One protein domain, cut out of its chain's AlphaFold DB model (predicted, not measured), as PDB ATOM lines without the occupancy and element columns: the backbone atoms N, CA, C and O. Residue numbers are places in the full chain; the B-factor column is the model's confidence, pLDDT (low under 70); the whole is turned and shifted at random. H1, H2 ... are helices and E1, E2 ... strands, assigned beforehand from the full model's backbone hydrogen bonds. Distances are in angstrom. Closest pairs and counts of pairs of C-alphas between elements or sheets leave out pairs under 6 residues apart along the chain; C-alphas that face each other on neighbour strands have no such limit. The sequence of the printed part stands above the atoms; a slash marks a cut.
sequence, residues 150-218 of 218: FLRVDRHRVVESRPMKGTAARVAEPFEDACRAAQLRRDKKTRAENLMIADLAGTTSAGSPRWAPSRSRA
ATOM      1  N   PHE A 150     137.422 200.174 120.012       89.25
ATOM      2  CA  PHE A 150     137.155 200.812 118.729       89.25
ATOM      3  C   PHE A 150     137.062 199.770 117.602       89.25
ATOM      4  O   PHE A 150     136.004 199.585 117.003       89.25
ATOM      5  N   LEU A 151     138.147 199.022 117.377       92.38
ATOM      6  CA  LEU A 151     138.237 198.018 116.319       92.38
ATOM      7  C   LEU A 151     139.134 196.851 116.746       92.38
ATOM      8  O   LEU A 151     140.165 197.043 117.389       92.38
ATOM      9  N   ARG A 152     138.769 195.633 116.351       91.38
ATOM     10  CA  ARG A 152     139.641 194.456 116.350       91.38
ATOM     11  C   ARG A 152     139.534 193.781 114.994       91.38
ATOM     12  O   ARG A 152     138.430 193.498 114.545       91.38
ATOM     13  N   VAL A 153     140.677 193.475 114.397       93.31
ATOM     14  CA  VAL A 153     140.775 192.633 113.202       93.31
ATOM     15  C   VAL A 153     141.551 191.385 113.585       93.31
ATOM     16  O   VAL A 153     142.612 191.493 114.198       93.31
ATOM     17  N   ASP A 154     141.022 190.200 113.290       92.50
ATOM     18  CA  ASP A 154     141.751 188.954 113.537       92.50
ATOM     19  C   ASP A 154     142.390 188.348 112.289       92.50
ATOM     20  O   ASP A 154     142.235 188.829 111.168       92.50
ATOM     21  N   ARG A 155     143.135 187.257 112.504       93.75
ATOM     22  CA  ARG A 155     143.848 186.522 111.450       93.75
ATOM     23  C   ARG A 155     142.938 185.980 110.346       93.75
ATOM     24  O   ARG A 155     143.408 185.744 109.241       93.75
ATOM     25  N   HIS A 156     141.651 185.787 110.638       94.38
ATOM     26  CA  HIS A 156     140.650 185.339 109.669       94.38
ATOM     27  C   HIS A 156     139.996 186.520 108.948       94.38
ATOM     28  O   HIS A 156     139.014 186.340 108.230       94.38
ATOM     29  N   ARG A 157     140.554 187.726 109.131       92.25
ATOM     30  CA  ARG A 157     140.061 189.001 108.610       92.25
ATOM     31  C   ARG A 157     138.667 189.342 109.132       92.25
ATOM     32  O   ARG A 157     137.953 190.099 108.488       92.25
ATOM     33  N   VAL A 158     138.265 188.806 110.286       91.06
ATOM     34  CA  VAL A 158     137.008 189.206 110.925       91.06
ATOM     35  C   VAL A 158     137.228 190.532 111.632       91.06
ATOM     36  O   VAL A 158     138.155 190.674 112.430       91.06
ATOM     37  N   VAL A 159     136.354 191.489 111.329       89.88
ATOM     38  CA  VAL A 159     136.336 192.820 111.930       89.88
ATOM     39  C   VAL A 159     135.255 192.860 113.003       89.88
ATOM     40  O   VAL A 159     134.119 192.457 112.768       89.88
ATOM     41  N   GLU A 160     135.611 193.345 114.187       89.38
ATOM     42  CA  GLU A 160     134.704 193.511 115.319       89.38
ATOM     43  C   GLU A 160     134.873 194.906 115.927       89.38
ATOM     44  O   GLU A 160     135.986 195.321 116.256       89.38
ATOM     45  N   SER A 161     133.755 195.588 116.155       86.38
ATOM     46  CA  SER A 161     133.662 196.777 117.006       86.38
ATOM     47  C   SER A 161     132.678 196.493 118.140       86.38
ATOM     48  O   SER A 161     131.761 195.684 117.977       86.38
ATOM     49  N   ARG A 162     132.887 197.101 119.310       84.50
ATOM     50  CA  ARG A 162     131.979 196.964 120.460       84.50
ATOM     51  C   ARG A 162     131.617 198.348 120.981       84.50
ATOM     52  O   ARG A 162     132.133 198.721 122.037       84.50
ATOM     53  N   PRO A 163     130.784 199.095 120.234       81.44
ATOM     54  CA  PRO A 163     130.383 200.417 120.659       81.44
ATOM     55  C   PRO A 163     129.606 200.343 121.978       81.44
ATOM     56  O   PRO A 163     128.865 199.381 122.206       81.44
ATOM     57  N   MET A 164     129.758 201.346 122.838       78.00
ATOM     58  CA  MET A 164     129.016 201.447 124.093       78.00
ATOM     59  C   MET A 164     128.261 202.773 124.190       78.00
ATOM     60  O   MET A 164     128.817 203.850 123.990       78.00
ATOM     61  N   LYS A 165     126.983 202.706 124.569       81.69
ATOM     62  CA  LYS A 165     126.190 203.850 125.036       81.69
ATOM     63  C   LYS A 165     125.504 203.501 126.345       81.69
ATOM     64  O   LYS A 165     125.057 202.372 126.561       81.69
ATOM     65  N   GLY A 166     125.388 204.514 127.193       79.12
ATOM     66  CA  GLY A 166     124.837 204.387 128.531       79.12
ATOM     67  C   GLY A 166     125.862 203.882 129.538       79.12
ATOM     68  O   GLY A 166     126.434 202.802 129.412       79.12
ATOM     69  N   THR A 167     126.055 204.669 130.584       81.75
ATOM     70  CA  THR A 167     126.946 204.367 131.701       81.75
ATOM     71  C   THR A 167     126.177 204.558 132.998       81.75
ATOM     72  O   THR A 167     125.467 205.545 133.178       81.75
ATOM     73  N   ALA A 168     126.313 203.603 133.915       84.50
ATOM     74  CA  ALA A 168     125.778 203.700 135.267       84.50
ATOM     75  C   ALA A 168     126.917 203.508 136.267       84.50
ATOM     76  O   ALA A 168     127.702 202.564 136.154       84.50
ATOM     77  N   ALA A 169     127.012 204.408 137.246       86.75
ATOM     78  CA  ALA A 169     127.993 204.290 138.314       86.75
ATOM     79  C   ALA A 169     127.670 203.079 139.199       86.75
ATOM     80  O   ALA A 169     126.531 202.937 139.664       86.75
ATOM     81  N   ARG A 170     128.688 202.248 139.446       86.81
ATOM     82  CA  ARG A 170     128.607 201.113 140.372       86.81
ATOM     83  C   ARG A 170     128.344 201.596 141.795       86.81
ATOM     84  O   ARG A 170     128.797 202.679 142.172       86.81
ATOM     85  N   VAL A 171     127.661 200.777 142.586       91.50
ATOM     86  CA  VAL A 171     127.504 200.989 144.035       91.50
ATOM     87  C   VAL A 171     127.925 199.769 144.828       91.50
ATOM     88  O   VAL A 171     127.960 198.658 144.310       91.50
ATOM     89  N   ALA A 172     128.297 200.006 146.086       92.31
ATOM     90  CA  ALA A 172     128.783 198.960 146.976       92.31
ATOM     91  C   ALA A 172     127.682 197.964 147.367       92.31
ATOM     92  O   ALA A 172     127.979 196.792 147.582       92.31
ATOM     93  N   GLU A 173     126.431 198.425 147.465       94.88
ATOM     94  CA  GLU A 173     125.296 197.579 147.823       94.88
ATOM     95  C   GLU A 173     124.849 196.755 146.593       94.88
ATOM     96  O   GLU A 173     124.487 197.337 145.565       94.88
ATOM     97  N   PRO A 174     124.916 195.407 146.646       93.56
ATOM     98  CA  PRO A 174     124.683 194.565 145.473       93.56
ATOM     99  C   PRO A 174     123.284 194.674 144.862       93.56
ATOM    100  O   PRO A 174     123.142 194.555 143.641       93.56
ATOM    101  N   PHE A 175     122.244 194.861 145.677       93.75
ATOM    102  CA  PHE A 175     120.872 194.933 145.183       93.75
ATOM    103  C   PHE A 175     120.617 196.236 144.412       93.75
ATOM    104  O   PHE A 175     120.097 196.206 143.296       93.75
ATOM    105  N   GLU A 176     121.063 197.371 144.935       92.12
ATOM    106  CA  GLU A 176     121.028 198.680 144.296       92.12
ATOM    107  C   GLU A 176     121.853 198.696 143.005       92.12
ATOM    108  O   GLU A 176     121.404 199.249 141.997       92.12
ATOM    109  N   ASP A 177     123.026 198.057 142.993       92.38
ATOM    110  CA  ASP A 177     123.857 197.915 141.791       92.38
ATOM    111  C   ASP A 177     123.105 197.137 140.698       92.38
ATOM    112  O   ASP A 177     123.027 197.570 139.542       92.38
ATOM    113  N   ALA A 178     122.449 196.033 141.077       90.50
ATOM    114  CA  ALA A 178     121.613 195.247 140.175       90.50
ATOM    115  C   ALA A 178     120.390 196.032 139.670       90.50
ATOM    116  O   ALA A 178     120.051 195.950 138.482       90.50
ATOM    117  N   CYS A 179     119.754 196.831 140.531       91.19
ATOM    118  CA  CYS A 179     118.658 197.722 140.158       91.19
ATOM    119  C   CYS A 179     119.109 198.778 139.142       91.19
ATOM    120  O   CYS A 179     118.447 198.943 138.115       91.19
ATOM    121  N   ARG A 180     120.256 199.434 139.357       90.81
ATOM    122  CA  ARG A 180     120.831 200.407 138.408       90.81
ATOM    123  C   ARG A 180     121.139 199.766 137.059       90.81
ATOM    124  O   ARG A 180     120.779 200.315 136.020       90.81
ATOM    125  N   ALA A 181     121.729 198.571 137.061       87.94
ATOM    126  CA  ALA A 181     121.989 197.820 135.835       87.94
ATOM    127  C   ALA A 181     120.690 197.421 135.107       87.94
ATOM    128  O   ALA A 181     120.607 197.469 133.877       87.94
ATOM    129  N   ALA A 182     119.649 197.018 135.841       88.06
ATOM    130  CA  ALA A 182     118.336 196.726 135.264       88.06
ATOM    131  C   ALA A 182     117.660 197.982 134.690       88.06
ATOM    132  O   ALA A 182     117.057 197.904 133.619       88.06
ATOM    133  N   GLN A 183     117.790 199.127 135.360       89.06
ATOM    134  CA  GLN A 183     117.260 200.404 134.895       89.06
ATOM    135  C   GLN A 183     117.958 200.866 133.613       89.06
ATOM    136  O   GLN A 183     117.270 201.162 132.639       89.06
ATOM    137  N   LEU A 184     119.295 200.830 133.569       88.62
ATOM    138  CA  LEU A 184     120.067 201.184 132.373       88.62
ATOM    139  C   LEU A 184     119.672 200.320 131.165       88.62
ATOM    140  O   LEU A 184     119.471 200.834 130.071       88.62
ATOM    141  N   ARG A 185     119.470 199.010 131.372       85.06
ATOM    142  CA  ARG A 185     119.018 198.084 130.312       85.06
ATOM    143  C   ARG A 185     117.620 198.394 129.771       85.06
ATOM    144  O   ARG A 185     117.316 198.037 128.636       85.06
ATOM    145  N   ARG A 186     116.750 198.992 130.587       87.31
ATOM    146  CA  ARG A 186     115.364 199.326 130.218       87.31
ATOM    147  C   ARG A 186     115.217 200.749 129.686       87.31
ATOM    148  O   ARG A 186     114.150 201.072 129.161       87.31
ATOM    149  N   ASP A 187     116.248 201.580 129.812       88.94
ATOM    150  CA  ASP A 187     116.204 202.958 129.353       88.94
ATOM    151  C   ASP A 187     116.072 203.018 127.824       88.94
ATOM    152  O   ASP A 187     116.948 202.595 127.064       88.94
ATOM    153  N   LYS A 188     114.924 203.526 127.366       86.81
ATOM    154  CA  LYS A 188     114.572 203.551 125.941       86.81
ATOM    155  C   LYS A 188     115.515 204.444 125.142       86.81
ATOM    156  O   LYS A 188     115.825 204.102 124.005       86.81
ATOM    157  N   LYS A 189     115.972 205.549 125.739       82.38
ATOM    158  CA  LYS A 189     116.900 206.491 125.111       82.38
ATOM    159  C   LYS A 189     118.255 205.825 124.869       82.38
ATOM    160  O   LYS A 189     118.675 205.711 123.725       82.38
ATOM    161  N   THR A 190     118.862 205.279 125.918       78.81
ATOM    162  CA  THR A 190     120.136 204.549 125.853       78.81
ATOM    163  C   THR A 190     120.078 203.389 124.860       78.81
ATOM    164  O   THR A 190     121.033 203.132 124.130       78.81
ATOM    165  N   ARG A 191     118.955 202.660 124.804       79.88
ATOM    166  CA  ARG A 191     118.775 201.568 123.839       79.88
ATOM    167  C   ARG A 191     118.683 202.069 122.395       79.88
ATOM    168  O   ARG A 191     119.228 201.411 121.515       79.88
ATOM    169  N   ALA A 192     118.002 203.191 122.158       79.94
ATOM    170  CA  ALA A 192     117.941 203.811 120.838       79.94
ATOM    171  C   ALA A 192     119.333 204.282 120.391       79.94
ATOM    172  O   ALA A 192     119.780 203.883 119.324       79.94
ATOM    173  N   GLU A 193     120.062 205.009 121.243       81.75
ATOM    174  CA  GLU A 193     121.438 205.458 120.968       81.75
ATOM    175  C   GLU A 193     122.380 204.273 120.681       81.75
ATOM    176  O   GLU A 193     123.128 204.286 119.705       81.75
ATOM    177  N   ASN A 194     122.301 203.200 121.482       77.44
ATOM    178  CA  ASN A 194     123.075 201.972 121.261       77.44
ATOM    179  C   ASN A 194     122.774 201.309 119.908       77.44
ATOM    180  O   ASN A 194     123.689 200.818 119.250       77.44
ATOM    181  N   LEU A 195     121.502 201.262 119.502       79.75
ATOM    182  CA  LEU A 195     121.117 200.693 118.212       79.75
ATOM    183  C   LEU A 195     121.691 201.526 117.063       79.75
ATOM    184  O   LEU A 195     122.296 200.979 116.148       79.75
ATOM    185  N   MET A 196     121.573 202.848 117.160       78.12
ATOM    186  CA  MET A 196     122.038 203.772 116.129       78.12
ATOM    187  C   MET A 196     123.554 203.699 115.918       78.12
ATOM    188  O   MET A 196     124.011 203.638 114.776       78.12
ATOM    189  N   ILE A 197     124.349 203.646 116.994       75.25
ATOM    190  CA  ILE A 197     125.809 203.521 116.866       75.25
ATOM    191  C   ILE A 197     126.226 202.142 116.335       75.25
ATOM    192  O   ILE A 197     127.201 202.035 115.589       75.25
ATOM    193  N   ALA A 198     125.483 201.084 116.678       73.94
ATOM    194  CA  ALA A 198     125.727 199.748 116.148       73.94
ATOM    195  C   ALA A 198     125.441 199.679 114.638       73.94
ATOM    196  O   ALA A 198     126.242 199.103 113.899       73.94
ATOM    197  N   ASP A 199     124.362 200.314 114.174       76.88
ATOM    198  CA  ASP A 199     124.023 200.405 112.749       76.88
ATOM    199  C   ASP A 199     125.074 201.213 111.967       76.88
ATOM    200  O   ASP A 199     125.502 200.798 110.883       76.88
ATOM    201  N   LEU A 200     125.578 202.318 112.533       74.44
ATOM    202  CA  LEU A 200     126.670 203.096 111.934       74.44
ATOM    203  C   LEU A 200     127.961 202.268 111.799       74.44
ATOM    204  O   LEU A 200     128.590 202.241 110.733       74.44
ATOM    205  N   ALA A 201     128.346 201.559 112.865       68.81
ATOM    206  CA  ALA A 201     129.524 200.693 112.856       68.81
ATOM    207  C   ALA A 201     129.378 199.540 111.848       68.81
ATOM    208  O   ALA A 201     130.345 199.190 111.169       68.81
ATOM    209  N   GLY A 202     128.169 198.986 111.700       59.09
ATOM    210  CA  GLY A 202     127.869 197.967 110.694       59.09
ATOM    211  C   GLY A 202     127.960 198.496 109.258       59.09
ATOM    212  O   GLY A 202     128.523 197.824 108.393       59.09
ATOM    213  N   THR A 203     127.481 199.717 109.005       46.41
ATOM    214  CA  THR A 203     127.399 200.310 107.654       46.41
ATOM    215  C   THR A 203     128.774 200.666 107.070       46.41
ATOM    216  O   THR A 203     128.996 200.508 105.870       46.41
ATOM    217  N   THR A 204     129.746 201.041 107.910       48.47
ATOM    218  CA  THR A 204     131.130 201.369 107.493       48.47
ATOM    219  C   THR A 204     131.878 200.176 106.850       48.47
ATOM    220  O   THR A 204     132.916 200.352 106.219       48.47
ATOM    221  N   SER A 205     131.353 198.947 106.953       42.66
ATOM    222  CA  SER A 205     132.002 197.705 106.497       42.66
ATOM    223  C   SER A 205     131.550 197.167 105.126       42.66
ATOM    224  O   SER A 205     131.934 196.059 104.753       42.66
ATOM    225  N   ALA A 206     130.789 197.935 104.333       38.34
ATOM    226  CA  ALA A 206     130.264 197.492 103.029       38.34
ATOM    227  C   ALA A 206     131.337 197.122 101.966       38.34
ATOM    228  O   ALA A 206     130.994 196.632 100.892       38.34
ATOM    229  N   GLY A 207     132.631 197.272 102.271       39.59
ATOM    230  CA  GLY A 207     133.758 196.665 101.550       39.59
ATOM    231  C   GLY A 207     134.294 195.401 102.244       39.59
ATOM    232  O   GLY A 207     135.409 195.411 102.749       39.59
ATOM    233  N   SER A 208     133.477 194.343 102.315       46.06
ATOM    234  CA  SER A 208     133.761 192.961 102.775       46.06
ATOM    235  C   SER A 208     134.965 192.737 103.716       46.06
ATOM    236  O   SER A 208     136.095 192.545 103.252       46.06
ATOM    237  N   PRO A 209     134.716 192.579 105.030       44.25
ATOM    238  CA  PRO A 209     134.856 191.254 105.664       44.25
ATOM    239  C   PRO A 209     133.625 190.839 106.494       44.25
ATOM    240  O   PRO A 209     132.848 191.668 106.950       44.25
ATOM    241  N   ARG A 210     133.430 189.526 106.694       44.03
ATOM    242  CA  ARG A 210     132.236 188.950 107.348       44.03
ATOM    243  C   ARG A 210     132.094 189.428 108.801       44.03
ATOM    244  O   ARG A 210     132.935 189.111 109.638       44.03
ATOM    245  N   TRP A 211     130.993 190.120 109.092       45.22
ATOM    246  CA  TRP A 211     130.586 190.534 110.437       45.22
ATOM    247  C   TRP A 211     129.988 189.356 111.220       45.22
ATOM    248  O   TRP A 211     129.077 188.679 110.739       45.22
ATOM    249  N   ALA A 212     130.475 189.123 112.438       42.88
ATOM    250  CA  ALA A 212     129.844 188.217 113.393       42.88
ATOM    251  C   ALA A 212     129.162 189.065 114.481       42.88
ATOM    252  O   ALA A 212     129.868 189.681 115.282       42.88
ATOM    253  N   PRO A 213     127.818 189.129 114.544       36.44
ATOM    254  CA  PRO A 213     127.147 189.889 115.589       36.44
ATOM    255  C   PRO A 213     127.480 189.283 116.956       36.44
ATOM    256  O   PRO A 213     127.241 188.096 117.205       36.44
ATOM    257  N   SER A 214     128.026 190.096 117.863       43.38
ATOM    258  CA  SER A 214     128.224 189.671 119.243       43.38
ATOM    259  C   SER A 214     126.857 189.534 119.910       43.38
ATOM    260  O   SER A 214     126.201 190.527 120.220       43.38
ATOM    261  N   ARG A 215     126.421 188.298 120.168       33.12
ATOM    262  CA  ARG A 215     125.389 188.056 121.179       33.12
ATOM    263  C   ARG A 215     125.994 188.453 122.520       33.12
ATOM    264  O   ARG A 215     126.884 187.759 123.013       33.12
ATOM    265  N   SER A 216     125.538 189.562 123.097       32.75
ATOM    266  CA  SER A 216     125.769 189.849 124.509       32.75
ATOM    267  C   SER A 216     125.241 188.654 125.301       32.75
ATOM    268  O   SER A 216     124.033 188.397 125.312       32.75
ATOM    269  N   ARG A 217     126.136 187.864 125.901       30.17
ATOM    270  CA  ARG A 217     125.721 186.962 126.975       30.17
ATOM    271  C   ARG A 217     125.337 187.845 128.161       30.17
ATOM    272  O   ARG A 217     126.032 188.820 128.439       30.17
ATOM    273  N   ALA A 218     124.167 187.522 128.703       34.31
ATOM    274  CA  ALA A 218     123.473 188.195 129.792       34.31
ATOM    275  C   ALA A 218     124.322 188.351 131.057       34.31
ATOM    276  O   ALA A 218     125.234 187.515 131.252       34.31
TER     277      ALA A 218
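Overview. This is residues 150 to 218 of the 218 residues of the protein "Chorismate-binding protein" of Thermoleophilaceae bacterium (UniProt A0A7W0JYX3). Two helices, H1 and H2, are joined end to end at a wide, open corner, and a small two-stranded hairpin, E1 and E2, sits near the later part of H2. A long link, residues 163 to 173, leads from the hairpin to the far end of H1, and after H2 a tail with no named element, residues 204 to 218, folds back. The printed part has 69 residues, with two named strands and two named helices in the order E1, E2, H1, H2; the sheet E1 - E2 is antiparallel, and the class is mixed, helices and strands. The whole is loose, with a radius of gyration of the C-alphas of 15.3 A, and elongated, spanning 45 by 25 by 17 A.

Arrangement. Begin with E1, residues 150 to 153, and E2, residues 159 to 162, a hairpin of antiparallel neighbours with 152 degrees between their directions. Look at N 152 and O 160, then at N 160 and O 152: each pair is 2.8 A apart, within hydrogen-bond range. The C-alphas of Val 153 and Val 159 face each other at 4.6 A. Go on to H1, residues 174 to 186, which is apart from E1. Next comes H2, residues 188 to 203; it is close to H1 but not clearly touching, and the closest C-alphas, those of Leu 184 and Thr 190, are 7.3 A apart. H1 and H2 run the same way at a steep tilt of 62 degrees. The closest C-alphas of E2 and H2, those of Ser 161 and Ala 201, are 7.0 A apart, while E1 and H2 are apart. In H1 and H2 every O i to N i+4 pair is within hydrogen-bond range.

Along the chain. Find C-alpha 150 at (137.155, 200.812, 118.729); from there E1 runs 10.5 A to C-alpha 153. E2 runs 10.4 A from C-alpha 159 to C-alpha 162. Find C-alpha 174 at (124.683, 194.565, 145.473), where H1 begins; it runs 18.5 A to C-alpha 186. H2 runs 22.6 A from C-alpha 188 to C-alpha 203 at (127.399, 200.310, 107.654).

Size, cuts and confidence. The two C-alphas farthest apart are those of Glu 173 and Gly 207, at 47.0 A. The printed part has no cut and ends at Ala 218, the chain's last residue. The link from E2 to H1, 11 residues, is long; those from E1 to E2 and from H1 to H2 are tight. Mean pLDDT of the printed part is 75.1; in the B-factor column you will find values under 70 at residues 201 to 218, of which 201 to 203 belong to H2.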